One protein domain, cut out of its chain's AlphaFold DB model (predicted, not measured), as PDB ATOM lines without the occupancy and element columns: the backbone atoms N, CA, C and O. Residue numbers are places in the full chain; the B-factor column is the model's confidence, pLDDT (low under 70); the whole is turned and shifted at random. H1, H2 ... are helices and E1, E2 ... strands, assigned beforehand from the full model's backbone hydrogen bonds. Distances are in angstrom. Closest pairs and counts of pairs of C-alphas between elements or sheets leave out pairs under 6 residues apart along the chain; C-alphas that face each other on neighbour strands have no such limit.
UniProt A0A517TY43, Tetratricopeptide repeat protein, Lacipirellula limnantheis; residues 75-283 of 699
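This is residues 75 to 283 of the 699 residues of the protein "Tetratricopeptide repeat protein" of Lacipirellula limnantheis (UniProt A0A517TY43). With little regular structure, two strand lobes lie end to end, each a small sandwich: E1 to E6 with H1 and H2, then E7 to E11. Loop 240-277 folds back toward the first. Of 209 printed residues, 82 are in eleven named strands and two helices, H1 after E4, H2 after E6; the class is mostly strand. It is compact, radius of gyration of the C-alphas 18.1 A, spanning 60 by 42 by 31 A.

Find C-alpha 79 at (133.326, 172.761, 135.226), beginning E1, residues 79-85. Then come E2 96-102, E3 109-116, E4 122-126, H1 128-134, E5 152-158, E6 165-169, H2 171-176, E7 189-197, 26.8 A long, E8 207-211, E9 225-227, E10 233-239 and E11 278-283, ending at (105.649, 185.292, 153.785).

Antiparallel sheets E3-E2-E5-E6 and E1-E4 are face to face, 9.6 A centre to centre; see N 98 and O 156, 2.8 A, and N 80 and O 125, 2.9 A. H2 is on the former, height 7.3 A; H1 only grazes it. In both helices every O i to N i+4 pair is within hydrogen-bond range. Antiparallel sheets E9-E8-E11 and E7-E10 are face to face, 8.5 A; see N 209 and O 281, 2.8 A.

The printed part has no cut. Link E10 to E11 is long; 85 residues have pLDDT under 70, among them 246-276.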
ATOM      1  N   PRO A  75     145.262 175.842 134.794       44.66
ATOM      2  CA  PRO A  75     144.089 175.527 135.591       44.66
ATOM      3  C   PRO A  75     143.067 174.880 134.664       44.66
ATOM      4  O   PRO A  75     142.618 175.501 133.697       44.66
ATOM      5  N   VAL A  76     142.769 173.600 134.910       44.97
ATOM      6  CA  VAL A  76     141.698 172.897 134.206       44.97
ATOM      7  C   VAL A  76     140.468 173.794 134.343       44.97
ATOM      8  O   VAL A  76     140.206 174.259 135.457       44.97
ATOM      9  N   PRO A  77     139.751 174.134 133.254       49.09
ATOM     10  CA  PRO A  77     138.531 174.912 133.387       49.09
ATOM     11  C   PRO A  77     137.628 174.178 134.378       49.09
ATOM     12  O   PRO A  77     137.231 173.043 134.137       49.09
ATOM     13  N   ARG A  78     137.388 174.807 135.530       65.69
ATOM     14  CA  ARG A  78     136.572 174.255 136.610       65.69
ATOM     15  C   ARG A  78     135.146 174.189 136.076       65.69
ATOM     16  O   ARG A  78     134.581 175.229 135.728       65.69
ATOM     17  N   MET A  79     134.625 172.985 135.861       70.81
ATOM     18  CA  MET A  79     133.326 172.761 135.226       70.81
ATOM     19  C   MET A  79     132.450 171.890 136.115       70.81
ATOM     20  O   MET A  79     132.906 170.883 136.640       70.81
ATOM     21  N   ILE A  80     131.171 172.245 136.194       78.88
ATOM     22  CA  ILE A  80     130.119 171.377 136.720       78.88
ATOM     23  C   ILE A  80     129.505 170.659 135.520       78.88
ATOM     24  O   ILE A  80     128.902 171.298 134.660       78.88
ATOM     25  N   ALA A  81     129.636 169.341 135.452       81.25
ATOM     26  CA  ALA A  81     129.040 168.519 134.401       81.25
ATOM     27  C   ALA A  81     128.293 167.330 135.005       81.25
ATOM     28  O   ALA A  81     128.505 167.042 136.171       81.25
ATOM     29  N   GLY A  82     127.437 166.666 134.230       84.19
ATOM     30  CA  GLY A  82     126.702 165.466 134.644       84.19
ATOM     31  C   GLY A  82     125.653 165.065 133.606       84.19
ATOM     32  O   GLY A  82     125.546 165.708 132.555       84.19
ATOM     33  N   GLN A  83     124.871 164.021 133.882       87.00
ATOM     34  CA  GLN A  83     123.716 163.620 133.077       87.00
ATOM     35  C   GLN A  83     122.401 163.872 133.821       87.00
ATOM     36  O   GLN A  83     122.306 163.665 135.022       87.00
ATOM     37  N   ILE A  84     121.358 164.290 133.108       89.31
ATOM     38  CA  ILE A  84     120.006 164.455 133.645       89.31
ATOM     39  C   ILE A  84     119.138 163.327 133.123       89.31
ATOM     40  O   ILE A  84     119.049 163.116 131.909       89.31
ATOM     41  N   VAL A  85     118.481 162.621 134.036       87.19
ATOM     42  CA  VAL A  85     117.659 161.451 133.736       87.19
ATOM     43  C   VAL A  85     116.284 161.527 134.404       87.19
ATOM     44  O   VAL A  85     116.084 162.253 135.376       87.19
ATOM     45  N   ASP A  86     115.322 160.788 133.857       86.69
ATOM     46  CA  ASP A  86     114.017 160.532 134.469       86.69
ATOM     47  C   ASP A  86     114.055 159.330 135.419       86.69
ATOM     48  O   ASP A  86     115.047 158.605 135.471       86.69
ATOM     49  N   GLU A  87     112.956 159.074 136.135       83.00
ATOM     50  CA  GLU A  87     112.820 158.010 137.142       83.00
ATOM     51  C   GLU A  87     113.132 156.595 136.623       83.00
ATOM     52  O   GLU A  87     113.384 155.683 137.408       83.00
ATOM     53  N   ASN A  88     113.157 156.413 135.301       83.56
ATOM     54  CA  ASN A  88     113.503 155.171 134.618       83.56
ATOM     55  C   ASN A  88     114.937 155.194 134.050       83.56
ATOM     56  O   ASN A  88     115.265 154.371 133.193       83.56
ATOM     57  N   GLN A  89     115.773 156.136 134.497       82.56
ATOM     58  CA  GLN A  89     117.133 156.414 134.023       82.56
ATOM     59  C   GLN A  89     117.215 156.805 132.538       82.56
ATOM     60  O   GLN A  89     118.246 156.614 131.890       82.56
ATOM     61  N   ARG A  90     116.136 157.345 131.958       90.31
ATOM     62  CA  ARG A  90     116.154 157.806 130.563       90.31
ATOM     63  C   ARG A  90     116.649 159.245 130.497       90.31
ATOM     64  O   ARG A  90     116.164 160.065 131.273       90.31
ATOM     65  N   PRO A  91     117.544 159.593 129.562       92.12
ATOM     66  CA  PRO A  91     118.063 160.950 129.479       92.12
ATOM     67  C   PRO A  91     116.993 162.005 129.186       92.12
ATOM     68  O   PRO A  91     116.112 161.795 128.350       92.12
ATOM     69  N   LEU A  92     117.113 163.162 129.834       92.44
ATOM     70  CA  LEU A  92     116.242 164.318 129.643       92.44
ATOM     71  C   LEU A  92     116.995 165.441 128.928       92.44
ATOM     72  O   LEU A  92     117.922 166.032 129.478       92.44
ATOM     73  N   ALA A  93     116.563 165.754 127.708       93.56
ATOM     74  CA  ALA A  93     117.121 166.824 126.885       93.56
ATOM     75  C   ALA A  93     116.417 168.167 127.117       93.56
ATOM     76  O   ALA A  93     115.222 168.203 127.415       93.56
ATOM     77  N   GLY A  94     117.133 169.275 126.910       92.00
ATOM     78  CA  GLY A  94     116.546 170.615 126.975       92.00
ATOM     79  C   GLY A  94     116.261 171.120 128.393       92.00
ATOM     80  O   GLY A  94     115.541 172.103 128.550       92.00
ATOM     81  N   VAL A  95     116.794 170.460 129.420       92.88
ATOM     82  CA  VAL A  95     116.620 170.852 130.823       92.88
ATOM     83  C   VAL A  95     117.618 171.952 131.158       92.88
ATOM     84  O   VAL A  95     118.816 171.791 130.930       92.88
ATOM     85  N   GLU A  96     117.138 173.070 131.700       91.50
ATOM     86  CA  GLU A  96     118.007 174.148 132.175       91.50
ATOM     87  C   GLU A  96     118.568 173.790 133.555       91.50
ATOM     88  O   GLU A  96     117.816 173.472 134.483       91.50
ATOM     89  N   VAL A  97     119.891 173.869 133.679       89.69
ATOM     90  CA  VAL A  97     120.627 173.768 134.939       89.69
ATOM     91  C   VAL A  97     121.266 175.119 135.214       89.69
ATOM     92  O   VAL A  97     121.994 175.653 134.376       89.69
ATOM     93  N   VAL A  98     120.998 175.673 136.387       88.38
ATOM     94  CA  VAL A  98     121.456 176.990 136.821       88.38
ATOM     95  C   VAL A  98     122.314 176.829 138.067       88.38
ATOM     96  O   VAL A  98     121.973 176.071 138.966       88.38
ATOM     97  N   VAL A  99     123.419 177.563 138.122       84.94
ATOM     98  CA  VAL A  99     124.244 177.707 139.321       84.94
ATOM     99  C   VAL A  99     123.993 179.093 139.890       84.94
ATOM    100  O   VAL A  99     124.184 180.103 139.203       84.94
ATOM    101  N   LEU A 100     123.552 179.132 141.138       83.19
ATOM    102  CA  LEU A 100     123.320 180.342 141.908       83.19
ATOM    103  C   LEU A 100     124.405 180.465 142.973       83.19
ATOM    104  O   LEU A 100     124.755 179.484 143.613       83.19
ATOM    105  N   GLU A 101     124.915 181.667 143.174       79.56
ATOM    106  CA  GLU A 101     125.765 182.020 144.304       79.56
ATOM    107  C   GLU A 101     124.890 182.716 145.330       79.56
ATOM    108  O   GLU A 101     124.349 183.785 145.046       79.56
ATOM    109  N   SER A 102     124.716 182.098 146.492       69.50
ATOM    110  CA  SER A 102     123.935 182.660 147.591       69.50
ATOM    111  C   SER A 102     124.835 183.100 148.731       69.50
ATOM    112  O   SER A 102     125.728 182.360 149.141       69.50
ATOM    113  N   ASN A 103     124.571 184.289 149.269       61.59
ATOM    114  CA  ASN A 103     125.168 184.726 150.522       61.59
ATOM    115  C   ASN A 103     124.350 184.154 151.682       61.59
ATOM    116  O   ASN A 103     123.160 184.460 151.799       61.59
ATOM    117  N   GLU A 104     124.991 183.365 152.552       52.31
ATOM    118  CA  GLU A 104     124.321 182.678 153.661       52.31
ATOM    119  C   GLU A 104     123.687 183.625 154.709       52.31
ATOM    120  O   GLU A 104     122.932 183.206 155.584       52.31
ATOM    121  N   ASN A 105     123.923 184.932 154.597       50.78
ATOM    122  CA  ASN A 105     123.570 185.889 155.640       50.78
ATOM    123  C   ASN A 105     122.369 186.779 155.331       50.78
ATOM    124  O   ASN A 105     121.723 187.264 156.261       50.78
ATOM    125  N   ASP A 106     122.050 186.979 154.055       52.97
ATOM    126  CA  ASP A 106     120.907 187.786 153.609       52.97
ATOM    127  C   ASP A 106     119.979 187.032 152.639       52.97
ATOM    128  O   ASP A 106     118.928 187.555 152.275       52.97
ATOM    129  N   GLY A 107     120.325 185.797 152.246       55.72
ATOM    130  CA  GLY A 107     119.507 184.972 151.350       55.72
ATOM    131  C   GLY A 107     119.492 185.451 149.898       55.72
ATOM    132  O   GLY A 107     118.865 184.816 149.045       55.72
ATOM    133  N   ALA A 108     120.207 186.538 149.588       64.31
ATOM    134  CA  ALA A 108     120.340 187.015 148.228       64.31
ATOM    135  C   ALA A 108     121.105 185.974 147.408       64.31
ATOM    136  O   ALA A 108     122.183 185.516 147.797       64.31
ATOM    137  N   SER A 109     120.535 185.607 146.262       72.62
ATOM    138  CA  SER A 109     121.169 184.720 145.298       72.62
ATOM    139  C   SER A 109     121.425 185.476 143.997       72.62
ATOM    140  O   SER A 109     120.627 186.318 143.572       72.62
ATOM    141  N   GLN A 110     122.554 185.195 143.356       80.75
ATOM    142  CA  GLN A 110     122.855 185.692 142.022       80.75
ATOM    143  C   GLN A 110     123.164 184.539 141.081       80.75
ATOM    144  O   GLN A 110     123.893 183.609 141.418       80.75
ATOM    145  N   ARG A 111     122.629 184.610 139.863       86.69
ATOM    146  CA  ARG A 111     122.931 183.628 138.822       86.69
ATOM    147  C   ARG A 111     124.385 183.769 138.387       86.69
ATOM    148  O   ARG A 111     124.781 184.811 137.873       86.69
ATOM    149  N   VAL A 112     125.154 182.703 138.580       83.38
ATOM    150  CA  VAL A 112     126.570 182.617 138.207       83.38
ATOM    151  C   VAL A 112     126.711 182.145 136.774       83.38
ATOM    152  O   VAL A 112     127.379 182.775 135.962       83.38
ATOM    153  N   ALA A 113     126.091 181.008 136.478       86.44
ATOM    154  CA  ALA A 113     126.224 180.322 135.208       86.44
ATOM    155  C   ALA A 113     125.028 179.393 134.993       86.44
ATOM    156  O   ALA A 113     124.230 179.139 135.896       86.44
ATOM    157  N   SER A 114     124.891 178.888 133.775       89.56
ATOM    158  CA  SER A 114     123.845 177.936 133.428       89.56
ATOM    159  C   SER A 114     124.208 177.158 132.178       89.56
ATOM    160  O   SER A 114     124.917 177.683 131.320       89.56
ATOM    161  N   ALA A 115     123.634 175.975 132.030       89.88
ATOM    162  CA  ALA A 115     123.673 175.207 130.798       89.88
ATOM    163  C   ALA A 115     122.324 174.544 130.540       89.88
ATOM    164  O   ALA A 115     121.460 174.479 131.411       89.88
ATOM    165  N   THR A 116     122.161 174.032 129.328       93.00
ATOM    166  CA  THR A 116     121.015 173.212 128.954       93.00
ATOM    167  C   THR A 116     121.508 171.814 128.624       93.00
ATOM    168  O   THR A 116     122.542 171.678 127.968       93.00
ATOM    169  N   SER A 117     120.786 170.786 129.069       93.62
ATOM    170  CA  SER A 117     121.141 169.409 128.742       93.62
ATOM    171  C   SER A 117     120.991 169.108 127.248       93.62
ATOM    172  O   SER A 117     120.052 169.567 126.586       93.62
ATOM    173  N   ASP A 118     121.920 168.320 126.711       91.88
ATOM    174  CA  ASP A 118     121.917 167.866 125.323       91.88
ATOM    175  C   ASP A 118     120.916 166.716 125.074       91.88
ATOM    176  O   ASP A 118     120.161 166.302 125.954       91.88
ATOM    177  N   LEU A 119     120.897 166.178 123.849       90.94
ATOM    178  CA  LEU A 119     119.977 165.101 123.442       90.94
ATOM    179  C   LEU A 119     120.141 163.791 124.226       90.94
ATOM    180  O   LEU A 119     119.236 162.959 124.205       90.94
ATOM    181  N   ILE A 120     121.282 163.593 124.882       89.19
ATOM    182  CA  ILE A 120     121.568 162.437 125.731       89.19
ATOM    183  C   ILE A 120     121.644 162.841 127.206       89.19
ATOM    184  O   ILE A 120     122.169 162.089 128.020       89.19
ATOM    185  N   GLY A 121     121.069 163.992 127.563       88.31
ATOM    186  CA  GLY A 121     120.921 164.461 128.933       88.31
ATOM    187  C   GLY A 121     122.181 165.061 129.546       88.31
ATOM    188  O   GLY A 121     122.140 165.418 130.717       88.31
ATOM    189  N   HIS A 122     123.289 165.209 128.820       90.19
ATOM    190  CA  HIS A 122     124.507 165.775 129.396       90.19
ATOM    191  C   HIS A 122     124.440 167.294 129.497       90.19
ATOM    192  O   HIS A 122     124.042 167.968 128.549       90.19
ATOM    193  N   TYR A 123     124.909 167.842 130.613       89.25
ATOM    194  CA  TYR A 123     125.105 169.278 130.801       89.25
ATOM    195  C   TYR A 123     126.553 169.573 131.198       89.25
ATOM    196  O   TYR A 123     127.231 168.732 131.789       89.25
ATOM    197  N   GLN A 124     127.032 170.770 130.851       86.94
ATOM    198  CA  GLN A 124     128.362 171.268 131.211       86.94
ATOM    199  C   GLN A 124     128.291 172.772 131.478       86.94
ATOM    200  O   GLN A 124     127.943 173.548 130.590       86.94
ATOM    201  N   ILE A 125     128.623 173.181 132.698       85.06
ATOM    202  CA  ILE A 125     128.581 174.562 133.172       85.06
ATOM    203  C   ILE A 125     130.012 175.002 133.495       85.06
ATOM    204  O   ILE A 125     130.589 174.532 134.479       85.06
ATOM    205  N   PRO A 126     130.605 175.902 132.697       81.06
ATOM    206  CA  PRO A 126     131.924 176.439 132.991       81.06
ATOM    207  C   PRO A 126     131.855 177.448 134.147       81.06
ATOM    208  O   PRO A 126     131.095 178.411 134.091       81.06
ATOM    209  N   LEU A 127     132.698 177.273 135.170       78.44
ATOM    210  CA  LEU A 127     132.849 178.197 136.308       78.44
ATOM    211  C   LEU A 127     134.119 179.059 136.220       78.44
ATOM    212  O   LEU A 127     134.532 179.667 137.209       78.44
ATOM    213  N   GLY A 128     134.765 179.111 135.052       73.19
ATOM    214  CA  GLY A 128     136.060 179.775 134.867       73.19
ATOM    215  C   GLY A 128     136.059 181.261 135.244       73.19
ATOM    216  O   GLY A 128     136.922 181.693 136.004       73.19
ATOM    217  N   GLU A 129     135.078 182.036 134.774       75.44
ATOM    218  CA  GLU A 129     134.977 183.474 135.076       75.44
ATOM    219  C   GLU A 129     134.678 183.738 136.556       75.44
ATOM    220  O   GLU A 129     135.333 184.567 137.190       75.44
ATOM    221  N   TRP A 130     133.727 182.995 137.130       77.69
ATOM    222  CA  TRP A 130     133.389 183.092 138.551       77.69
ATOM    223  C   TRP A 130     134.593 182.759 139.437       77.69
ATOM    224  O   TRP A 130     134.923 183.516 140.350       77.69
ATOM    225  N   THR A 131     135.308 181.687 139.093       70.06
ATOM    226  CA  THR A 131     136.541 181.291 139.770       70.06
ATOM    227  C   THR A 131     137.585 182.399 139.712       70.06
ATOM    228  O   THR A 131     138.152 182.742 140.742       70.06
ATOM    229  N   GLN A 132     137.866 182.955 138.530       70.19
ATOM    230  CA  GLN A 132     138.879 184.005 138.375       70.19
ATOM    231  C   GLN A 132     138.510 185.266 139.160       70.19
ATOM    232  O   GLN A 132     139.382 185.899 139.751       70.19
ATOM    233  N   ARG A 133     137.220 185.616 139.204       73.19
ATOM    234  CA  ARG A 133     136.712 186.747 139.986       73.19
ATOM    235  C   ARG A 133     136.886 186.527 141.490       73.19
ATOM    236  O   ARG A 133     137.281 187.455 142.189       73.19
ATOM    237  N   ARG A 134     136.578 185.325 141.989       66.56
ATOM    238  CA  ARG A 134     136.610 185.002 143.427       66.56
ATOM    239  C   ARG A 134     138.012 184.660 143.936       66.56
ATOM    240  O   ARG A 134     138.346 185.005 145.067       66.56
ATOM    241  N   TYR A 135     138.821 184.030 143.089       63.97
ATOM    242  CA  TYR A 135     140.172 183.541 143.366       63.97
ATOM    243  C   TYR A 135     141.165 184.081 142.318       63.97
ATOM    244  O   TYR A 135     141.750 183.309 141.551       63.97
ATOM    245  N   PRO A 136     141.401 185.406 142.266       52.38
ATOM    246  CA  PRO A 136     142.233 186.042 141.235       52.38
ATOM    247  C   PRO A 136     143.707 185.607 141.259       52.38
ATOM    248  O   PRO A 136     144.416 185.783 140.274       52.38
ATOM    249  N   GLN A 137     144.170 185.014 142.365       52.28
ATOM    250  CA  GLN A 137     145.516 184.440 142.507       52.28
ATOM    251  C   GLN A 137     145.548 182.913 142.292       52.28
ATOM    252  O   GLN A 137     146.574 182.281 142.518       52.28
ATOM    253  N   GLY A 138     144.425 182.301 141.897       48.81
ATOM    254  CA  GLY A 138     144.292 180.862 141.642       48.81
ATOM    255  C   GLY A 138     144.209 179.973 142.890       48.81
ATOM    256  O   GLY A 138     143.848 178.802 142.767       48.81
ATOM    257  N   LYS A 139     144.493 180.519 144.079       50.38
ATOM    258  CA  LYS A 139     144.436 179.808 145.362       50.38
ATOM    259  C   LYS A 139     143.016 179.733 145.902       50.38
ATOM    260  O   LYS A 139     142.326 180.745 145.970       50.38
ATOM    261  N   VAL A 140     142.618 178.534 146.298       49.12
ATOM    262  CA  VAL A 140     141.303 178.198 146.844       49.12
ATOM    263  C   VAL A 140     141.589 177.739 148.253       49.12
ATOM    264  O   VAL A 140     142.226 176.706 148.430       49.12
ATOM    265  N   LEU A 141     141.235 178.543 149.249       47.66
ATOM    266  CA  LEU A 141     141.475 178.147 150.629       47.66
ATOM    267  C   LEU A 141     140.422 177.094 151.014       47.66
ATOM    268  O   LEU A 141     139.247 177.299 150.706       47.66
ATOM    269  N   PRO A 142     140.807 175.984 151.671       40.38
ATOM    270  CA  PRO A 142     139.899 174.867 151.945       40.38
ATOM    271  C   PRO A 142     138.702 175.234 152.839       40.38
ATOM    272  O   PRO A 142     137.743 174.472 152.919       40.38
ATOM    273  N   VAL A 143     138.718 176.397 153.502       46.44
ATOM    274  CA  VAL A 143     137.691 176.796 154.472       46.44
ATOM    275  C   VAL A 143     137.570 178.333 154.477       46.44
ATOM    276  O   VAL A 143     138.234 179.029 155.240       46.44
ATOM    277  N   ASP A 144     136.727 178.883 153.601       38.66
ATOM    278  CA  ASP A 144     136.391 180.319 153.483       38.66
ATOM    279  C   ASP A 144     135.507 180.807 154.672       38.66
ATOM    280  O   ASP A 144     134.510 181.483 154.479       38.66
ATOM    281  N   TRP A 145     135.825 180.449 155.919       40.66
ATOM    282  CA  TRP A 145     135.026 180.820 157.108       40.66
ATOM    283  C   TRP A 145     135.617 181.998 157.904       40.66
ATOM    284  O   TRP A 145     135.142 182.327 158.990       40.66
ATOM    285  N   VAL A 146     136.695 182.609 157.406       36.44
ATOM    286  CA  VAL A 146     137.493 183.578 158.179       36.44
ATOM    287  C   VAL A 146     136.913 184.998 158.141       36.44
ATOM    288  O   VAL A 146     137.247 185.787 159.010       36.44
ATOM    289  N   ASP A 147     135.980 185.322 157.241       34.53
ATOM    290  CA  ASP A 147     135.196 186.566 157.308       34.53
ATOM    291  C   ASP A 147     133.937 186.453 156.433       34.53
ATOM    292  O   ASP A 147     133.971 186.693 155.226       34.53
ATOM    293  N   GLY A 148     132.811 186.102 157.060       45.12
ATOM    294  CA  GLY A 148     131.565 185.808 156.354       45.12
ATOM    295  C   GLY A 148     131.602 184.415 155.733       45.12
ATOM    296  O   GLY A 148     132.595 184.012 155.138       45.12
ATOM    297  N   ASP A 149     130.526 183.665 155.927       45.03
ATOM    298  CA  ASP A 149     130.384 182.312 155.397       45.03
ATOM    299  C   ASP A 149     130.667 182.306 153.876       45.03
ATOM    300  O   ASP A 149     130.251 183.248 153.179       45.03
ATOM    301  N   PRO A 150     131.395 181.302 153.336       51.00
ATOM    302  CA  PRO A 150     131.642 181.221 151.902       51.00
ATOM    303  C   PRO A 150     130.304 181.270 151.170       51.00
ATOM    304  O   PRO A 150     129.336 180.673 151.645       51.00
ATOM    305  N   PRO A 151     130.209 181.919 149.999       56.81
ATOM    306  CA  PRO A 151     128.967 181.860 149.264       56.81
ATOM    307  C   PRO A 151     128.685 180.403 148.878       56.81
ATOM    308  O   PRO A 151     129.511 179.740 148.242       56.81
ATOM    309  N   LEU A 152     127.516 179.908 149.271       67.06
ATOM    310  CA  LEU A 152     127.051 178.586 148.887       67.06
ATOM    311  C   LEU A 152     126.706 178.620 147.397       67.06
ATOM    312  O   LEU A 152     125.917 179.463 146.955       67.06
ATOM    313  N   LEU A 153     127.280 177.706 146.614       75.94
ATOM    314  CA  LEU A 153     126.843 177.503 145.240       75.94
ATOM    315  C   LEU A 153     125.671 176.528 145.240       75.94
ATOM    316  O   LEU A 153     125.803 175.376 145.633       75.94
ATOM    317  N   THR A 154     124.512 176.983 144.786       78.38
ATOM    318  CA  THR A 154     123.310 176.159 144.667       78.38
ATOM    319  C   THR A 154     123.090 175.791 143.209       78.38
ATOM    320  O   THR A 154     122.934 176.663 142.356       78.38
ATOM    321  N   ILE A 155     123.062 174.495 142.914       81.38
ATOM    322  CA  ILE A 155     122.718 173.970 141.594       81.38
ATOM    323  C   ILE A 155     121.219 173.691 141.572       81.38
ATOM    324  O   ILE A 155     120.698 172.964 142.421       81.38
ATOM    325  N   VAL A 156     120.543 174.252 140.578       85.25
ATOM    326  CA  VAL A 156     119.105 174.126 140.360       85.25
ATOM    327  C   VAL A 156     118.860 173.543 138.979       85.25
ATOM    328  O   VAL A 156     119.420 174.040 138.006       85.25
ATOM    329  N   ALA A 157     118.008 172.528 138.866       87.81
ATOM    330  CA  ALA A 157     117.556 172.024 137.570       87.81
ATOM    331  C   ALA A 157     116.029 171.994 137.501       87.81
ATOM    332  O   ALA A 157     115.363 171.561 138.445       87.81
ATOM    333  N   LYS A 158     115.478 172.455 136.374       87.88
ATOM    334  CA  LYS A 158     114.030 172.573 136.171       87.88
ATOM    335  C   LYS A 158     113.621 172.069 134.796       87.88
ATOM    336  O   LYS A 158     114.194 172.456 133.779       87.88
ATOM    337  N   ALA A 159     112.571 171.254 134.767       89.69
ATOM    338  CA  ALA A 159     111.955 170.786 133.534       89.69
ATOM    339  C   ALA A 159     110.420 170.814 133.648       89.69
ATOM    340  O   ALA A 159     109.881 170.525 134.718       89.69
ATOM    341  N   PRO A 160     109.686 171.145 132.568       88.81
ATOM    342  CA  PRO A 160     108.225 171.126 132.582       88.81
ATOM    343  C   PRO A 160     107.661 169.763 133.008       88.81
ATOM    344  O   PRO A 160     108.050 168.729 132.468       88.81
ATOM    345  N   GLY A 161     106.729 169.763 133.966       90.00
ATOM    346  CA  GLY A 161     106.079 168.547 134.473       90.00
ATOM    347  C   GLY A 161     106.969 167.640 135.333       90.00
ATOM    348  O   GLY A 161     106.545 166.538 135.684       90.00
ATOM    349  N   ARG A 162     108.188 168.075 135.672       90.88
ATOM    350  CA  ARG A 162     109.124 167.348 136.537       90.88
ATOM    351  C   ARG A 162     109.347 168.094 137.848       90.88
ATOM    352  O   ARG A 162     109.258 169.321 137.877       90.88
ATOM    353  N   ALA A 163     109.616 167.352 138.918       88.25
ATOM    354  CA  ALA A 163     109.990 167.939 140.197       88.25
ATOM    355  C   ALA A 163     111.301 168.717 140.029       88.25
ATOM    356  O   ALA A 163     112.237 168.218 139.401       88.25
ATOM    357  N   SER A 164     111.358 169.935 140.564       87.19
ATOM    358  CA  SER A 164     112.578 170.740 140.545       87.19
ATOM    359  C   SER A 164     113.654 170.089 141.416       87.19
ATOM    360  O   SER A 164     113.360 169.433 142.414       87.19
ATOM    361  N   PHE A 165     114.915 170.277 141.041       82.81
ATOM    362  CA  PHE A 165     116.073 169.761 141.767       82.81
ATOM    363  C   PHE A 165     116.882 170.912 142.364       82.81
ATOM    364  O   PHE A 165     117.076 171.928 141.698       82.81
ATOM    365  N   ARG A 166     117.380 170.724 143.592       77.44
ATOM    366  CA  ARG A 166     118.261 171.653 144.310       77.44
ATOM    367  C   ARG A 166     119.364 170.881 145.029       77.44
ATOM    368  O   ARG A 166     119.058 169.938 145.757       77.44
ATOM    369  N   VAL A 167     120.612 171.330 144.908       74.62
ATOM    370  CA  VAL A 167     121.724 170.879 145.763       74.62
ATOM    371  C   VAL A 167     122.683 172.030 146.064       74.62
ATOM    372  O   VAL A 167     123.024 172.802 145.170       74.62
ATOM    373  N   GLY A 168     123.100 172.155 147.325       71.31
ATOM    374  CA  GLY A 168     124.154 173.076 147.744       71.31
ATOM    375  C   GLY A 168     125.532 172.425 147.619       71.31
ATOM    376  O   GLY A 168     125.703 171.256 147.963       71.31
ATOM    377  N   VAL A 169     126.510 173.181 147.132       68.25
ATOM    378  CA  VAL A 169     127.909 172.781 146.967       68.25
ATOM    379  C   VAL A 169     128.779 173.881 147.570       68.25
ATOM    380  O   VAL A 169     128.549 175.067 147.312       68.25
ATOM    381  N   SER A 170     129.770 173.508 148.382       63.59
ATOM    382  CA  SER A 170     130.709 174.494 148.924       63.59
ATOM    383  C   SER A 170     131.534 175.126 147.794       63.59
ATOM    384  O   SER A 170     131.755 174.513 146.746       63.59
ATOM    385  N   SER A 171     131.997 176.363 147.983       62.88
ATOM    386  CA  SER A 171     132.826 177.053 146.988       62.88
ATOM    387  C   SER A 171     134.118 176.290 146.684       62.88
ATOM    388  O   SER A 171     134.504 176.209 145.521       62.88
ATOM    389  N   ALA A 172     134.749 175.688 147.699       56.47
ATOM    390  CA  ALA A 172     135.943 174.859 147.555       56.47
ATOM    391  C   ALA A 172     135.650 173.560 146.787       56.47
ATOM    392  O   ALA A 172     136.389 173.216 145.864       56.47
ATOM    393  N   ASP A 173     134.538 172.889 147.102       58.84
ATOM    394  CA  ASP A 173     134.090 171.695 146.385       58.84
ATOM    395  C   ASP A 173     133.810 172.019 144.918       58.84
ATOM    396  O   ASP A 173     134.410 171.423 144.039       58.84
ATOM    397  N   ALA A 174     132.987 173.020 144.613       62.72
ATOM    398  CA  ALA A 174     132.647 173.387 143.232       62.72
ATOM    399  C   ALA A 174     133.863 173.761 142.366       62.72
ATOM    400  O   ALA A 174     133.813 173.739 141.136       62.72
ATOM    401  N   VAL A 175     134.949 174.149 143.022       57.69
ATOM    402  CA  VAL A 175     136.195 174.588 142.419       57.69
ATOM    403  C   VAL A 175     137.187 173.444 142.222       57.69
ATOM    404  O   VAL A 175     137.862 173.389 141.191       57.69
ATOM    405  N   ASN A 176     137.292 172.555 143.205       53.69
ATOM    406  CA  ASN A 176     138.172 171.392 143.161       53.69
ATOM    407  C   ASN A 176     137.523 170.218 142.406       53.69
ATOM    408  O   ASN A 176     138.224 169.346 141.893       53.69
ATOM    409  N   LEU A 177     136.193 170.207 142.291       53.00
ATOM    410  CA  LEU A 177     135.421 169.187 141.594       53.00
ATOM    411  C   LEU A 177     135.291 169.521 140.107       53.00
ATOM    412  O   LEU A 177     134.632 170.478 139.713       53.00
ATOM    413  N   GLY A 178     135.894 168.678 139.269       48.12
ATOM    414  CA  GLY A 178     135.602 168.615 137.832       48.12
ATOM    415  C   GLY A 178     134.403 167.726 137.469       48.12
ATOM    416  O   GLY A 178     133.982 167.738 136.317       48.12
ATOM    417  N   ASP A 179     133.853 166.970 138.427       53.97
ATOM    418  CA  ASP A 179     132.751 166.023 138.222       53.97
ATOM    419  C   ASP A 179     131.620 166.362 139.207       53.97
ATOM    420  O   ASP A 179     131.721 166.071 140.401       53.97
ATOM    421  N   VAL A 180     130.528 166.954 138.716       56.81
ATOM    422  CA  VAL A 180     129.242 166.882 139.420       56.81
ATOM    423  C   VAL A 180     128.499 165.648 138.901       56.81
ATOM    424  O   VAL A 180     128.843 165.042 137.891       56.81
ATOM    425  N   THR A 181     127.586 165.151 139.714       64.44
ATOM    426  CA  THR A 181     126.970 163.839 139.542       64.44
ATOM    427  C   THR A 181     125.668 163.933 138.743       64.44
ATOM    428  O   THR A 181     125.157 165.025 138.498       64.44
ATOM    429  N   ASP A 182     125.110 162.789 138.357       74.94
ATOM    430  CA  ASP A 182     123.869 162.729 137.586       74.94
ATOM    431  C   ASP A 182     122.654 163.229 138.391       74.94
ATOM    432  O   ASP A 182     122.490 162.911 139.575       74.94
ATOM    433  N   ILE A 183     121.785 163.994 137.726       83.75
ATOM    434  CA  ILE A 183     120.561 164.593 138.267       83.75
ATOM    435  C   ILE A 183     119.357 163.742 137.864       83.75
ATOM    436  O   ILE A 183     119.103 163.520 136.680       83.75
ATOM    437  N   MET A 184     118.558 163.326 138.842       82.94
ATOM    438  CA  MET A 184     117.280 162.651 138.619       82.94
ATOM    439  C   MET A 184     116.112 163.644 138.716       82.94
ATOM    440  O   MET A 184     115.927 164.261 139.763       82.94
ATOM    441  N   LEU A 185     115.282 163.760 137.672       88.06
ATOM    442  CA  LEU A 185     114.061 164.581 137.666       88.06
ATOM    443  C   LEU A 185     112.794 163.706 137.522       88.06
ATOM    444  O   LEU A 185     112.340 163.438 136.401       88.06
ATOM    445  N   PRO A 186     112.188 163.252 138.635       86.00
ATOM    446  CA  PRO A 186     110.951 162.479 138.615       86.00
ATOM    447  C   PRO A 186     109.741 163.359 138.239       86.00
ATOM    448  O   PRO A 186     109.863 164.585 138.143       86.00
ATOM    449  N   PRO A 187     108.557 162.767 137.998       89.56
ATOM    450  CA  PRO A 187     107.332 163.522 137.744       89.56
ATOM    451  C   PRO A 187     107.005 164.492 138.887       89.56
ATOM    452  O   PRO A 187     107.167 164.150 140.060       89.56
ATOM    453  N   ALA A 188     106.542 165.694 138.542       91.06
ATOM    454  CA  ALA A 188     106.131 166.685 139.532       91.06
ATOM    455  C   ALA A 188     104.798 166.317 140.195       91.06
ATOM    456  O   ALA A 188     103.901 165.753 139.564       91.06
ATOM    457  N   ALA A 189     104.641 166.734 141.445       90.12
ATOM    458  CA  ALA A 189     103.393 166.751 142.184       90.12
ATOM    459  C   ALA A 189     103.102 168.174 142.692       90.12
ATOM    460  O   ALA A 189     104.016 168.977 142.894       90.12
ATOM    461  N   SER A 190     101.817 168.478 142.894       93.12
ATOM    462  CA  SER A 190     101.365 169.816 143.287       93.12
ATOM    463  C   SER A 190     100.902 169.879 144.738       93.12
ATOM    464  O   SER A 190     100.130 169.033 145.192       93.12
ATOM    465  N   LEU A 191     101.277 170.953 145.423       93.62
ATOM    466  CA  LEU A 191     100.691 171.367 146.694       93.62
ATOM    467  C   LEU A 191      99.883 172.647 146.482       93.62
ATOM    468  O   LEU A 191     100.384 173.610 145.899       93.62
ATOM    469  N   ARG A 192      98.636 172.657 146.950       96.50
ATOM    470  CA  ARG A 192      97.709 173.782 146.778       96.50
ATOM    471  C   ARG A 192      97.198 174.287 148.118       96.50
ATOM    472  O   ARG A 192      97.313 173.607 149.130       96.50
ATOM    473  N   GLY A 193      96.592 175.460 148.119       96.44
ATOM    474  CA  GLY A 193      95.861 175.947 149.281       96.44
ATOM    475  C   GLY A 193      95.466 177.403 149.149       96.44
ATOM    476  O   GLY A 193      95.641 178.021 148.094       96.44
ATOM    477  N   VAL A 194      94.929 177.941 150.237       97.31
ATOM    478  CA  VAL A 194      94.488 179.329 150.360       97.31
ATOM    479  C   VAL A 194      95.155 179.972 151.567       97.31
ATOM    480  O   VAL A 194      95.182 179.393 152.653       97.31
ATOM    481  N   VAL A 195      95.679 181.180 151.375       97.19
ATOM    482  CA  VAL A 195      96.188 182.034 152.446       97.19
ATOM    483  C   VAL A 195      95.139 183.085 152.789       97.19
ATOM    484  O   VAL A 195      94.696 183.845 151.921       97.19
ATOM    485  N   THR A 196      94.746 183.143 154.057       97.12
ATOM    486  CA  THR A 196      93.752 184.083 154.584       97.12
ATOM    487  C   THR A 196      94.291 184.841 155.792       97.12
ATOM    488  O   THR A 196      95.346 184.523 156.332       97.12
ATOM    489  N   LYS A 197      93.560 185.861 156.235       94.06
ATOM    490  CA  LYS A 197      93.687 186.432 157.580       94.06
ATOM    491  C   LYS A 197      92.878 185.592 158.576       94.06
ATOM    492  O   LYS A 197      92.083 184.741 158.164       94.06
ATOM    493  N   ALA A 198      92.996 185.910 159.866       86.94
ATOM    494  CA  ALA A 198      92.205 185.288 160.935       86.94
ATOM    495  C   ALA A 198      90.678 185.434 160.752       86.94
ATOM    496  O   ALA A 198      89.920 184.578 161.197       86.94
ATOM    497  N   ASP A 199      90.218 186.488 160.072       90.69
ATOM    498  CA  ASP A 199      88.798 186.710 159.754       90.69
ATOM    499  C   ASP A 199      88.317 185.970 158.486       90.69
ATOM    500  O   ASP A 199      87.161 186.114 158.084       90.69
ATOM    501  N   GLY A 200      89.190 185.186 157.842       91.75
ATOM    502  CA  GLY A 200      88.905 184.451 156.607       91.75
ATOM    503  C   GLY A 200      89.077 185.264 155.318       91.75
ATOM    504  O   GLY A 200      88.913 184.714 154.230       91.75
ATOM    505  N   THR A 201      89.440 186.548 155.396       95.94
ATOM    506  CA  THR A 201      89.700 187.375 154.208       95.94
ATOM    507  C   THR A 201      90.922 186.849 153.445       95.94
ATOM    508  O   THR A 201      91.971 186.669 154.066       95.94
ATOM    509  N   PRO A 202      90.858 186.655 152.115       96.81
ATOM    510  CA  PRO A 202      92.012 186.210 151.338       96.81
ATOM    511  C   PRO A 202      93.193 187.186 151.369       96.81
ATOM    512  O   PRO A 202      93.007 188.404 151.318       96.81
ATOM    513  N   VAL A 203      94.415 186.649 151.395       96.56
ATOM    514  CA  VAL A 203      95.659 187.425 151.331       96.56
ATOM    515  C   VAL A 203      96.312 187.224 149.968       96.56
ATOM    516  O   VAL A 203      96.854 186.162 149.667       96.56
ATOM    517  N   SER A 204      96.264 188.264 149.138       96.50
ATOM    518  CA  SER A 204      96.902 188.291 147.821       96.50
ATOM    519  C   SER A 204      98.382 188.632 147.930       96.50
ATOM    520  O   SER A 204      98.761 189.498 148.709       96.50
ATOM    521  N   GLY A 205      99.214 188.030 147.081       94.38
ATOM    522  CA  GLY A 205     100.634 188.354 147.007       94.38
ATOM    523  C   GLY A 205     101.508 187.726 148.096       94.38
ATOM    524  O   GLY A 205     102.702 188.017 148.103       94.38
ATOM    525  N   ALA A 206     100.981 186.858 148.960       93.31
ATOM    526  CA  ALA A 206     101.797 186.081 149.891       93.31
ATOM    527  C   ALA A 206     102.654 185.067 149.121       93.31
ATOM    528  O   ALA A 206     102.191 184.479 148.142       93.31
ATOM    529  N   VAL A 207     103.902 184.872 149.535       91.88
ATOM    530  CA  VAL A 207     104.808 183.874 148.959       91.88
ATOM    531  C   VAL A 207     104.769 182.638 149.846       91.88
ATOM    532  O   VAL A 207     105.083 182.714 151.028       91.88
ATOM    533  N   VAL A 208     104.368 181.507 149.277       91.50
ATOM    534  CA  VAL A 208     104.354 180.201 149.939       91.50
ATOM    535  C   VAL A 208     105.507 179.387 149.380       91.50
ATOM    536  O   VAL A 208     105.542 179.134 148.177       91.50
ATOM    537  N   SER A 209     106.436 178.986 150.239       86.56
ATOM    538  CA  SER A 209     107.636 178.235 149.864       86.56
ATOM    539  C   SER A 209     107.692 176.916 150.623       86.56
ATOM    540  O   SER A 209     107.583 176.909 151.846       86.56
ATOM    541  N   ALA A 210     107.898 175.805 149.923       81.31
ATOM    542  CA  ALA A 210     108.278 174.544 150.541       81.31
ATOM    543  C   ALA A 210     109.788 174.571 150.800       81.31
ATOM    544  O   ALA A 210     110.601 174.587 149.876       81.31
ATOM    545  N   THR A 211     110.157 174.654 152.074       64.50
ATOM    546  CA  THR A 211     111.529 174.849 152.537       64.50
ATOM    547  C   THR A 211     112.044 173.636 153.305       64.50
ATOM    548  O   THR A 211     111.305 172.842 153.885       64.50
ATOM    549  N   VAL A 212     113.363 173.516 153.312       51.31
ATOM    550  CA  VAL A 212     114.161 172.511 154.011       51.31
ATOM    551  C   VAL A 212     114.521 173.040 155.393       51.31
ATOM    552  O   VAL A 212     115.061 174.137 155.453       51.31
ATOM    553  N   GLY A 213     114.335 172.240 156.453       46.22
ATOM    554  CA  GLY A 213     115.039 172.425 157.735       46.22
ATOM    555  C   GLY A 213     114.836 173.774 158.444       46.22
ATOM    556  O   GLY A 213     114.130 174.650 157.963       46.22
ATOM    557  N   VAL A 214     115.413 173.936 159.637       36.62
ATOM    558  CA  VAL A 214     115.543 175.264 160.260       36.62
ATOM    559  C   VAL A 214     116.896 175.845 159.916       36.62
ATOM    560  O   VAL A 214     117.908 175.180 160.107       36.62
ATOM    561  N   ALA A 215     116.839 177.135 159.602       40.16
ATOM    562  CA  ALA A 215     117.893 178.124 159.730       40.16
ATOM    563  C   ALA A 215     118.981 178.105 158.638       40.16
ATOM    564  O   ALA A 215     119.558 177.068 158.328       40.16
ATOM    565  N   TRP A 216     119.289 179.326 158.173       43.22
ATOM    566  CA  TRP A 216     120.433 179.748 157.346       43.22
ATOM    567  C   TRP A 216     120.272 179.641 155.815       43.22
ATOM    568  O   TRP A 216     120.057 178.564 155.268       43.22
ATOM    569  N   PRO A 217     120.408 180.783 155.115       48.53
ATOM    570  CA  PRO A 217     119.335 181.737 154.837       48.53
ATOM    571  C   PRO A 217     118.360 181.266 153.740       48.53
ATOM    572  O   PRO A 217     118.545 180.267 153.047       48.53
ATOM    573  N   ARG A 218     117.317 182.068 153.517       58.00
ATOM    574  CA  ARG A 218     116.289 181.836 152.498       58.00
ATOM    575  C   ARG A 218     116.839 182.139 151.102       58.00
ATOM    576  O   ARG A 218     116.808 183.281 150.666       58.00
ATOM    577  N   ILE A 219     117.328 181.123 150.396       59.59
ATOM    578  CA  ILE A 219     117.820 181.278 149.020       59.59
ATOM    579  C   ILE A 219     116.625 181.509 148.083       59.59
ATOM    580  O   ILE A 219     115.736 180.657 147.975       59.59
ATOM    581  N   ASP A 220     116.573 182.659 147.407       67.50
ATOM    582  CA  ASP A 220     115.632 182.877 146.302       67.50
ATOM    583  C   ASP A 220     116.164 182.253 145.016       67.50
ATOM    584  O   ASP A 220     116.968 182.841 144.303       67.50
ATOM    585  N   ASP A 221     115.739 181.031 144.734       68.19
ATOM    586  CA  ASP A 221     116.164 180.252 143.574       68.19
ATOM    587  C   ASP A 221     115.021 179.937 142.596       68.19
ATOM    588  O   ASP A 221     115.202 179.205 141.622       68.19
ATOM    589  N   GLY A 222     113.832 180.496 142.843       74.62
ATOM    590  CA  GLY A 222     112.690 180.417 141.930       74.62
ATOM    591  C   GLY A 222     112.008 179.046 141.803       74.62
ATOM    592  O   GLY A 222     111.165 178.884 140.915       74.62
ATOM    593  N   ILE A 223     112.330 178.077 142.663       81.88
ATOM    594  CA  ILE A 223     111.678 176.756 142.716       81.88
ATOM    595  C   ILE A 223     111.014 176.516 144.075       81.88
ATOM    596  O   ILE A 223     111.271 177.244 145.040       81.88
ATOM    597  N   PHE A 224     110.121 175.522 144.132       85.56
ATOM    598  CA  PHE A 224     109.389 175.123 145.342       85.56
ATOM    599  C   PHE A 224     108.572 176.247 145.987       85.56
ATOM    600  O   PHE A 224     108.336 176.242 147.195       85.56
ATOM    601  N   ARG A 225     108.141 177.235 145.201       89.06
ATOM    602  CA  ARG A 225     107.415 178.400 145.706       89.06
ATOM    603  C   ARG A 225     106.308 178.847 144.773       89.06
ATOM    604  O   ARG A 225     106.384 178.666 143.560       89.06
ATOM    605  N   ALA A 226     105.302 179.487 145.349       92.62
ATOM    606  CA  ALA A 226     104.180 180.075 144.638       92.62
ATOM    607  C   ALA A 226     103.770 181.394 145.292       92.62
ATOM    608  O   ALA A 226     103.908 181.568 146.500       92.62
ATOM    609  N   ARG A 227     103.242 182.328 144.497       94.88
ATOM    610  CA  ARG A 227     102.648 183.568 145.010       94.88
ATOM    611  C   ARG A 227     101.129 183.463 144.948       94.88
ATOM    612  O   ARG A 227     100.598 183.005 143.937       94.88
ATOM    613  N   THR A 228     100.444 183.889 146.005       97.44
ATOM    614  CA  THR A 228      98.985 183.824 146.058       97.44
ATOM    615  C   THR A 228      98.331 184.794 145.077       97.44
ATOM    616  O   THR A 228      98.789 185.928 144.897       97.44
ATOM    617  N   ASP A 229      97.243 184.345 144.451       97.12
ATOM    618  CA  ASP A 229      96.393 185.172 143.598       97.12
ATOM    619  C   ASP A 229      95.498 186.129 144.414       97.12
ATOM    620  O   ASP A 229      95.530 186.165 145.645       97.12
ATOM    621  N   ALA A 230      94.650 186.903 143.728       96.56
ATOM    622  CA  ALA A 230      93.720 187.840 144.365       96.56
ATOM    623  C   ALA A 230      92.677 187.169 145.289       96.56
ATOM    624  O   ALA A 230      92.008 187.855 146.059       96.56
ATOM    625  N   GLN A 231      92.511 185.847 145.207       96.88
ATOM    626  CA  GLN A 231      91.657 185.039 146.078       96.88
ATOM    627  C   GLN A 231      92.476 184.270 147.124       96.88
ATOM    628  O   GLN A 231      91.943 183.370 147.771       96.88
ATOM    629  N   GLY A 232      93.752 184.616 147.313       96.44
ATOM    630  CA  GLY A 232      94.636 183.982 148.282       96.44
ATOM    631  C   GLY A 232      95.091 182.580 147.884       96.44
ATOM    632  O   GLY A 232      95.762 181.926 148.676       96.44
ATOM    633  N   ARG A 233      94.756 182.089 146.685       98.00
ATOM    634  CA  ARG A 233      95.081 180.718 146.270       98.00
ATOM    635  C   ARG A 233      96.517 180.624 145.785       98.00
ATOM    636  O   ARG A 233      96.971 181.503 145.056       98.00
ATOM    637  N   TYR A 234      97.193 179.532 146.117       96.75
ATOM    638  CA  TYR A 234      98.526 179.209 145.611       96.75
ATOM    639  C   TYR A 234      98.597 177.767 145.092       96.75
ATOM    640  O   TYR A 234      97.830 176.896 145.508       96.75
ATOM    641  N   GLU A 235      99.546 177.522 144.189       96.38
ATOM    642  CA  GLU A 235      99.920 176.185 143.730       96.38
ATOM    643  C   GLU A 235     101.437 176.111 143.535       96.38
ATOM    644  O   GLU A 235     101.984 176.775 142.655       96.38
ATOM    645  N   ILE A 236     102.105 175.278 144.334       93.31
ATOM    646  CA  ILE A 236     103.495 174.880 144.105       93.31
ATOM    647  C   ILE A 236     103.451 173.606 143.262       93.31
ATOM    648  O   ILE A 236     103.033 172.564 143.761       93.31
ATOM    649  N   ALA A 237     103.823 173.702 141.986       93.00
ATOM    650  CA  ALA A 237     103.605 172.650 140.985       93.00
ATOM    651  C   ALA A 237     104.855 171.818 140.646       93.00
ATOM    652  O   ALA A 237     104.824 171.024 139.711       93.00
ATOM    653  N   ASP A 238     105.969 172.044 141.341       89.88
ATOM    654  CA  ASP A 238     107.280 171.475 141.029       89.88
ATOM    655  C   ASP A 238     107.885 170.677 142.195       89.88
ATOM    656  O   ASP A 238     109.105 170.548 142.294       89.88
ATOM    657  N   LEU A 239     107.039 170.125 143.072       86.50
ATOM    658  CA  LEU A 239     107.454 169.285 144.198       86.50
ATOM    659  C   LEU A 239     107.571 167.813 143.793       86.50
ATOM    660  O   LEU A 239     106.976 167.365 142.815       86.50
ATOM    661  N   ILE A 240     108.309 167.038 144.586       81.25
ATOM    662  CA  ILE A 240     108.267 165.574 144.535       81.25
ATOM    663  C   ILE A 240     107.058 165.059 145.330       81.25
ATOM    664  O   ILE A 240     106.656 165.667 146.325       81.25
ATOM    665  N   ALA A 241     106.464 163.945 144.893       82.62
ATOM    666  CA  ALA A 241     105.432 163.267 145.670       82.62
ATOM    667  C   ALA A 241     105.991 162.814 147.030       82.62
ATOM    668  O   ALA A 241     107.130 162.357 147.129       82.62
ATOM    669  N   PHE A 242     105.186 162.961 148.076       79.62
ATOM    670  CA  PHE A 242     105.592 162.759 149.460       79.62
ATOM    671  C   PHE A 242     104.401 162.306 150.311       79.62
ATOM    672  O   PHE A 242     103.291 162.802 150.133       79.62
ATOM    673  N   SER A 243     104.616 161.411 151.275       80.00
ATOM    674  CA  SER A 243     103.614 161.048 152.282       80.00
ATOM    675  C   SER A 243     104.297 160.648 153.589       80.00
ATOM    676  O   SER A 243     105.154 159.769 153.590       80.00
ATOM    677  N   GLN A 244     103.883 161.256 154.702       74.81
ATOM    678  CA  GLN A 244     104.408 160.975 156.044       74.81
ATOM    679  C   GLN A 244     104.203 159.507 156.472       74.81
ATOM    680  O   GLN A 244     105.004 158.976 157.237       74.81
ATOM    681  N   ASP A 245     103.151 158.854 155.964       73.19
ATOM    682  CA  ASP A 245     102.754 157.489 156.343       73.19
ATOM    683  C   ASP A 245     103.532 156.380 155.602       73.19
ATOM    684  O   ASP A 245     103.356 155.197 155.902       73.19
ATOM    685  N   GLU A 246     104.341 156.714 154.590       65.19
ATOM    686  CA  GLU A 246     105.059 155.705 153.803       65.19
ATOM    687  C   GLU A 246     106.368 155.266 154.491       65.19
ATOM    688  O   GLU A 246     107.148 156.115 154.930       65.19
ATOM    689  N   PRO A 247     106.644 153.946 154.592       51.03
ATOM    690  CA  PRO A 247     107.849 153.439 155.243       51.03
ATOM    691  C   PRO A 247     109.123 153.873 154.507       51.03
ATOM    692  O   PRO A 247     109.237 153.767 153.285       51.03
ATOM    693  N   THR A 248     110.110 154.303 155.292       51.22
ATOM    694  CA  THR A 248     111.370 154.962 154.903       51.22
ATOM    695  C   THR A 248     112.362 154.105 154.094       51.22
ATOM    696  O   THR A 248     113.398 154.617 153.666       51.22
ATOM    697  N   ASP A 249     112.047 152.833 153.829       37.91
ATOM    698  CA  ASP A 249     112.958 151.841 153.230       37.91
ATOM    699  C   ASP A 249     112.939 151.775 151.687       37.91
ATOM    700  O   ASP A 249     113.726 151.040 151.088       37.91
ATOM    701  N   LYS A 250     112.084 152.547 150.996       37.94
ATOM    702  CA  LYS A 250     111.971 152.534 149.518       37.94
ATOM    703  C   LYS A 250     112.577 153.760 148.825       37.94
ATOM    704  O   LYS A 250     111.942 154.364 147.971       37.94
ATOM    705  N   GLY A 251     113.830 154.085 149.146       43.75
ATOM    706  CA  GLY A 251     114.567 155.156 148.468       43.75
ATOM    707  C   GLY A 251     114.119 156.540 148.934       43.75
ATOM    708  O   GLY A 251     113.151 157.106 148.440       43.75
ATOM    709  N   ARG A 252     114.844 157.084 149.914       50.22
ATOM    710  CA  ARG A 252     114.639 158.437 150.449       50.22
ATOM    711  C   ARG A 252     114.606 159.490 149.324       50.22
ATOM    712  O   ARG A 252     115.469 159.422 148.453       50.22
ATOM    713  N   PRO A 253     113.799 160.559 149.408       40.91
ATOM    714  CA  PRO A 253     114.274 161.883 149.016       40.91
ATOM    715  C   PRO A 253     115.519 162.182 149.862       40.91
ATOM    716  O   PRO A 253     115.467 162.138 151.092       40.91
ATOM    717  N   VAL A 254     116.673 162.354 149.222       41.94
ATOM    718  CA  VAL A 254     117.953 162.538 149.916       41.94
ATOM    719  C   VAL A 254     117.864 163.782 150.807       41.94
ATOM    720  O   VAL A 254     117.519 164.870 150.350       41.94
ATOM    721  N   ALA A 255     118.153 163.597 152.098       39.44
ATOM    722  CA  ALA A 255     118.357 164.686 153.043       39.44
ATOM    723  C   ALA A 255     119.490 165.609 152.541       39.44
ATOM    724  O   ALA A 255     120.487 165.113 152.022       39.44
ATOM    725  N   TYR A 256     119.379 166.927 152.751       38.78
ATOM    726  CA  TYR A 256     120.509 167.859 152.744       38.78
ATOM    727  C   TYR A 256     121.467 167.242 153.759       38.78
ATOM    728  O   TYR A 256     121.230 167.292 154.965       38.78
ATOM    729  N   GLY A 257     122.550 166.676 153.273       37.28
ATOM    730  CA  GLY A 257     123.841 166.987 153.845       37.28
ATOM    731  C   GLY A 257     124.582 167.799 152.796       37.28
ATOM    732  O   GLY A 257     124.282 167.679 151.606       37.28
ATOM    733  N   MET A 258     125.574 168.586 153.202       35.06
ATOM    734  CA  MET A 258     126.689 168.827 152.292       35.06
ATOM    735  C   MET A 258     127.221 167.444 151.902       35.06
ATOM    736  O   MET A 258     127.751 166.710 152.739       35.06
ATOM    737  N   VAL A 259     126.948 167.015 150.673       37.22
ATOM    738  CA  VAL A 259     127.309 165.670 150.233       37.22
ATOM    739  C   VAL A 259     128.784 165.705 149.856       37.22
ATOM    740  O   VAL A 259     129.168 166.453 148.959       37.22
ATOM    741  N   LYS A 260     129.617 164.873 150.498       34.22
ATOM    742  CA  LYS A 260     130.948 164.561 149.956       34.22
ATOM    743  C   LYS A 260     130.753 164.019 148.545       34.22
ATOM    744  O   LYS A 260     130.130 162.968 148.380       34.22
ATOM    745  N   ALA A 261     131.272 164.737 147.553       37.84
ATOM    746  CA  ALA A 261     131.134 164.410 146.143       37.84
ATOM    747  C   ALA A 261     131.676 163.004 145.846       37.84
ATOM    748  O   ALA A 261     132.863 162.770 145.632       37.84
ATOM    749  N   THR A 262     130.767 162.041 145.852       30.78
ATOM    750  CA  THR A 262     130.971 160.682 145.373       30.78
ATOM    751  C   THR A 262     130.025 160.509 144.194       30.78
ATOM    752  O   THR A 262     128.883 160.963 144.260       30.78
ATOM    753  N   ARG A 263     130.504 159.896 143.099       33.97
ATOM    754  CA  ARG A 263     129.716 159.584 141.890       33.97
ATOM    755  C   ARG A 263     128.487 158.742 142.253       33.97
ATOM    756  O   ARG A 263     128.542 157.516 142.246       33.97
ATOM    757  N   SER A 264     127.401 159.403 142.619       37.81
ATOM    758  CA  SER A 264     126.161 158.804 143.099       37.81
ATOM    759  C   SER A 264     124.991 159.634 142.581       37.81
ATOM    760  O   SER A 264     124.995 160.859 142.705       37.81
ATOM    761  N   LEU A 265     124.026 158.970 141.942       39.22
ATOM    762  CA  LEU A 265     122.803 159.573 141.409       39.22
ATOM    763  C   LEU A 265     122.094 160.380 142.506       39.22
ATOM    764  O   LEU A 265     121.754 159.817 143.548       39.22
ATOM    765  N   GLN A 266     121.856 161.672 142.273       50.06
ATOM    766  CA  GLN A 266     121.204 162.534 143.263       50.06
ATOM    767  C   GLN A 266     119.720 162.654 142.947       50.06
ATOM    768  O   GLN A 266     119.320 163.009 141.835       50.06
ATOM    769  N   LEU A 267     118.900 162.350 143.949       46.19
ATOM    770  CA  LEU A 267     117.457 162.549 143.902       46.19
ATOM    771  C   LEU A 267     117.124 164.022 144.181       46.19
ATOM    772  O   LEU A 267     117.934 164.706 144.808       46.19
ATOM    773  N   PRO A 268     115.948 164.520 143.755       48.06
ATOM    774  CA  PRO A 268     115.491 165.860 144.112       48.06
ATOM    775  C   PRO A 268     115.565 166.046 145.621       48.06
ATOM    776  O   PRO A 268     114.881 165.351 146.376       48.06
ATOM    777  N   GLY A 269     116.444 166.946 146.054       47.12
ATOM    778  CA  GLY A 269     116.626 167.260 147.460       47.12
ATOM    779  C   GLY A 269     115.373 167.936 147.997       47.12
ATOM    780  O   GLY A 269     115.186 169.138 147.820       47.12
ATOM    781  N   LEU A 270     114.522 167.167 148.668       46.97
ATOM    782  CA  LEU A 270     113.542 167.705 149.593       46.97
ATOM    783  C   LEU A 270     113.845 167.122 150.964       46.97
ATOM    784  O   LEU A 270     113.734 165.920 151.194       46.97
ATOM    785  N   ILE A 271     114.272 167.991 151.870       48.91
ATOM    786  CA  ILE A 271     114.610 167.593 153.224       48.91
ATOM    787  C   ILE A 271     113.357 167.478 154.031       48.91
ATOM    788  O   ILE A 271     112.722 168.455 154.429       48.91
ATOM    789  N   VAL A 272     113.079 166.224 154.283       46.72
ATOM    790  CA  VAL A 272     112.150 165.754 155.267       46.72
ATOM    791  C   VAL A 272     112.699 166.113 156.656       46.72
ATOM    792  O   VAL A 272     113.831 165.762 156.986       46.72
ATOM    793  N   GLY A 273     111.926 166.862 157.449       45.94
ATOM    794  CA  GLY A 273     112.269 167.153 158.848       45.94
ATOM    795  C   GLY A 273     112.306 165.890 159.717       45.94
ATOM    796  O   GLY A 273     111.835 164.837 159.293       45.94
ATOM    797  N   ASP A 274     112.813 166.012 160.948       47.81
ATOM    798  CA  ASP A 274     113.038 164.879 161.869       47.81
ATOM    799  C   ASP A 274     111.772 164.019 162.099       47.81
ATOM    800  O   ASP A 274     111.869 162.804 162.247       47.81
ATOM    801  N   ASP A 275     110.580 164.629 162.002       54.75
ATOM    802  CA  ASP A 275     109.265 163.973 162.152       54.75
ATOM    803  C   ASP A 275     108.607 163.555 160.816       54.75
ATOM    804  O   ASP A 275     107.380 163.500 160.702       54.75
ATOM    805  N   ASN A 276     109.390 163.342 159.761       66.88
ATOM    806  CA  ASN A 276     108.907 162.949 158.434       66.88
ATOM    807  C   ASN A 276     107.864 163.914 157.812       66.88
ATOM    808  O   ASN A 276     106.740 163.512 157.520       66.88
ATOM    809  N   HIS A 277     108.192 165.202 157.629       70.56
ATOM    810  CA  HIS A 277     107.305 166.201 156.991       70.56
ATOM    811  C   HIS A 277     108.065 167.229 156.139       70.56
ATOM    812  O   HIS A 277     109.260 167.454 156.339       70.56
ATOM    813  N   ILE A 278     107.350 167.903 155.231       75.94
ATOM    814  CA  ILE A 278     107.845 169.059 154.466       75.94
ATOM    815  C   ILE A 278     107.523 170.338 155.245       75.94
ATOM    816  O   ILE A 278     106.382 170.520 155.673       75.94
ATOM    817  N   ASN A 279     108.488 171.244 155.418       76.75
ATOM    818  CA  ASN A 279     108.211 172.556 156.010       76.75
ATOM    819  C   ASN A 279     107.693 173.513 154.935       76.75
ATOM    820  O   ASN A 279     108.259 173.610 153.849       76.75
ATOM    821  N   LEU A 280     106.628 174.243 155.243       82.69
ATOM    822  CA  LEU A 280     106.141 175.351 154.435       82.69
ATOM    823  C   LEU A 280     106.392 176.650 155.178       82.69
ATOM    824  O   LEU A 280     106.147 176.737 156.379       82.69
ATOM    825  N   THR A 281     106.815 177.666 154.447       83.94
ATOM    826  CA  THR A 281     106.973 179.025 154.950       83.94
ATOM    827  C   THR A 281     106.076 179.946 154.135       83.94
ATOM    828  O   THR A 281     106.143 179.937 152.905       83.94
ATOM    829  N   VAL A 282     105.228 180.720 154.810       88.94
ATOM    830  CA  VAL A 282     104.362 181.728 154.191       88.94
ATOM    831  C   VAL A 282     104.828 183.113 154.606       88.94
ATOM    832  O   VAL A 282     104.916 183.419 155.794       88.94
ATOM    833  N   GLU A 283     105.114 183.946 153.613       87.94
ATOM    834  CA  GLU A 283     105.649 185.292 153.785       87.94
ATOM    835  C   GLU A 283     104.727 186.321 153.143       87.94
ATOM    836  O   GLU A 283     104.223 186.139 152.031       87.94
TER     837      GLU A 283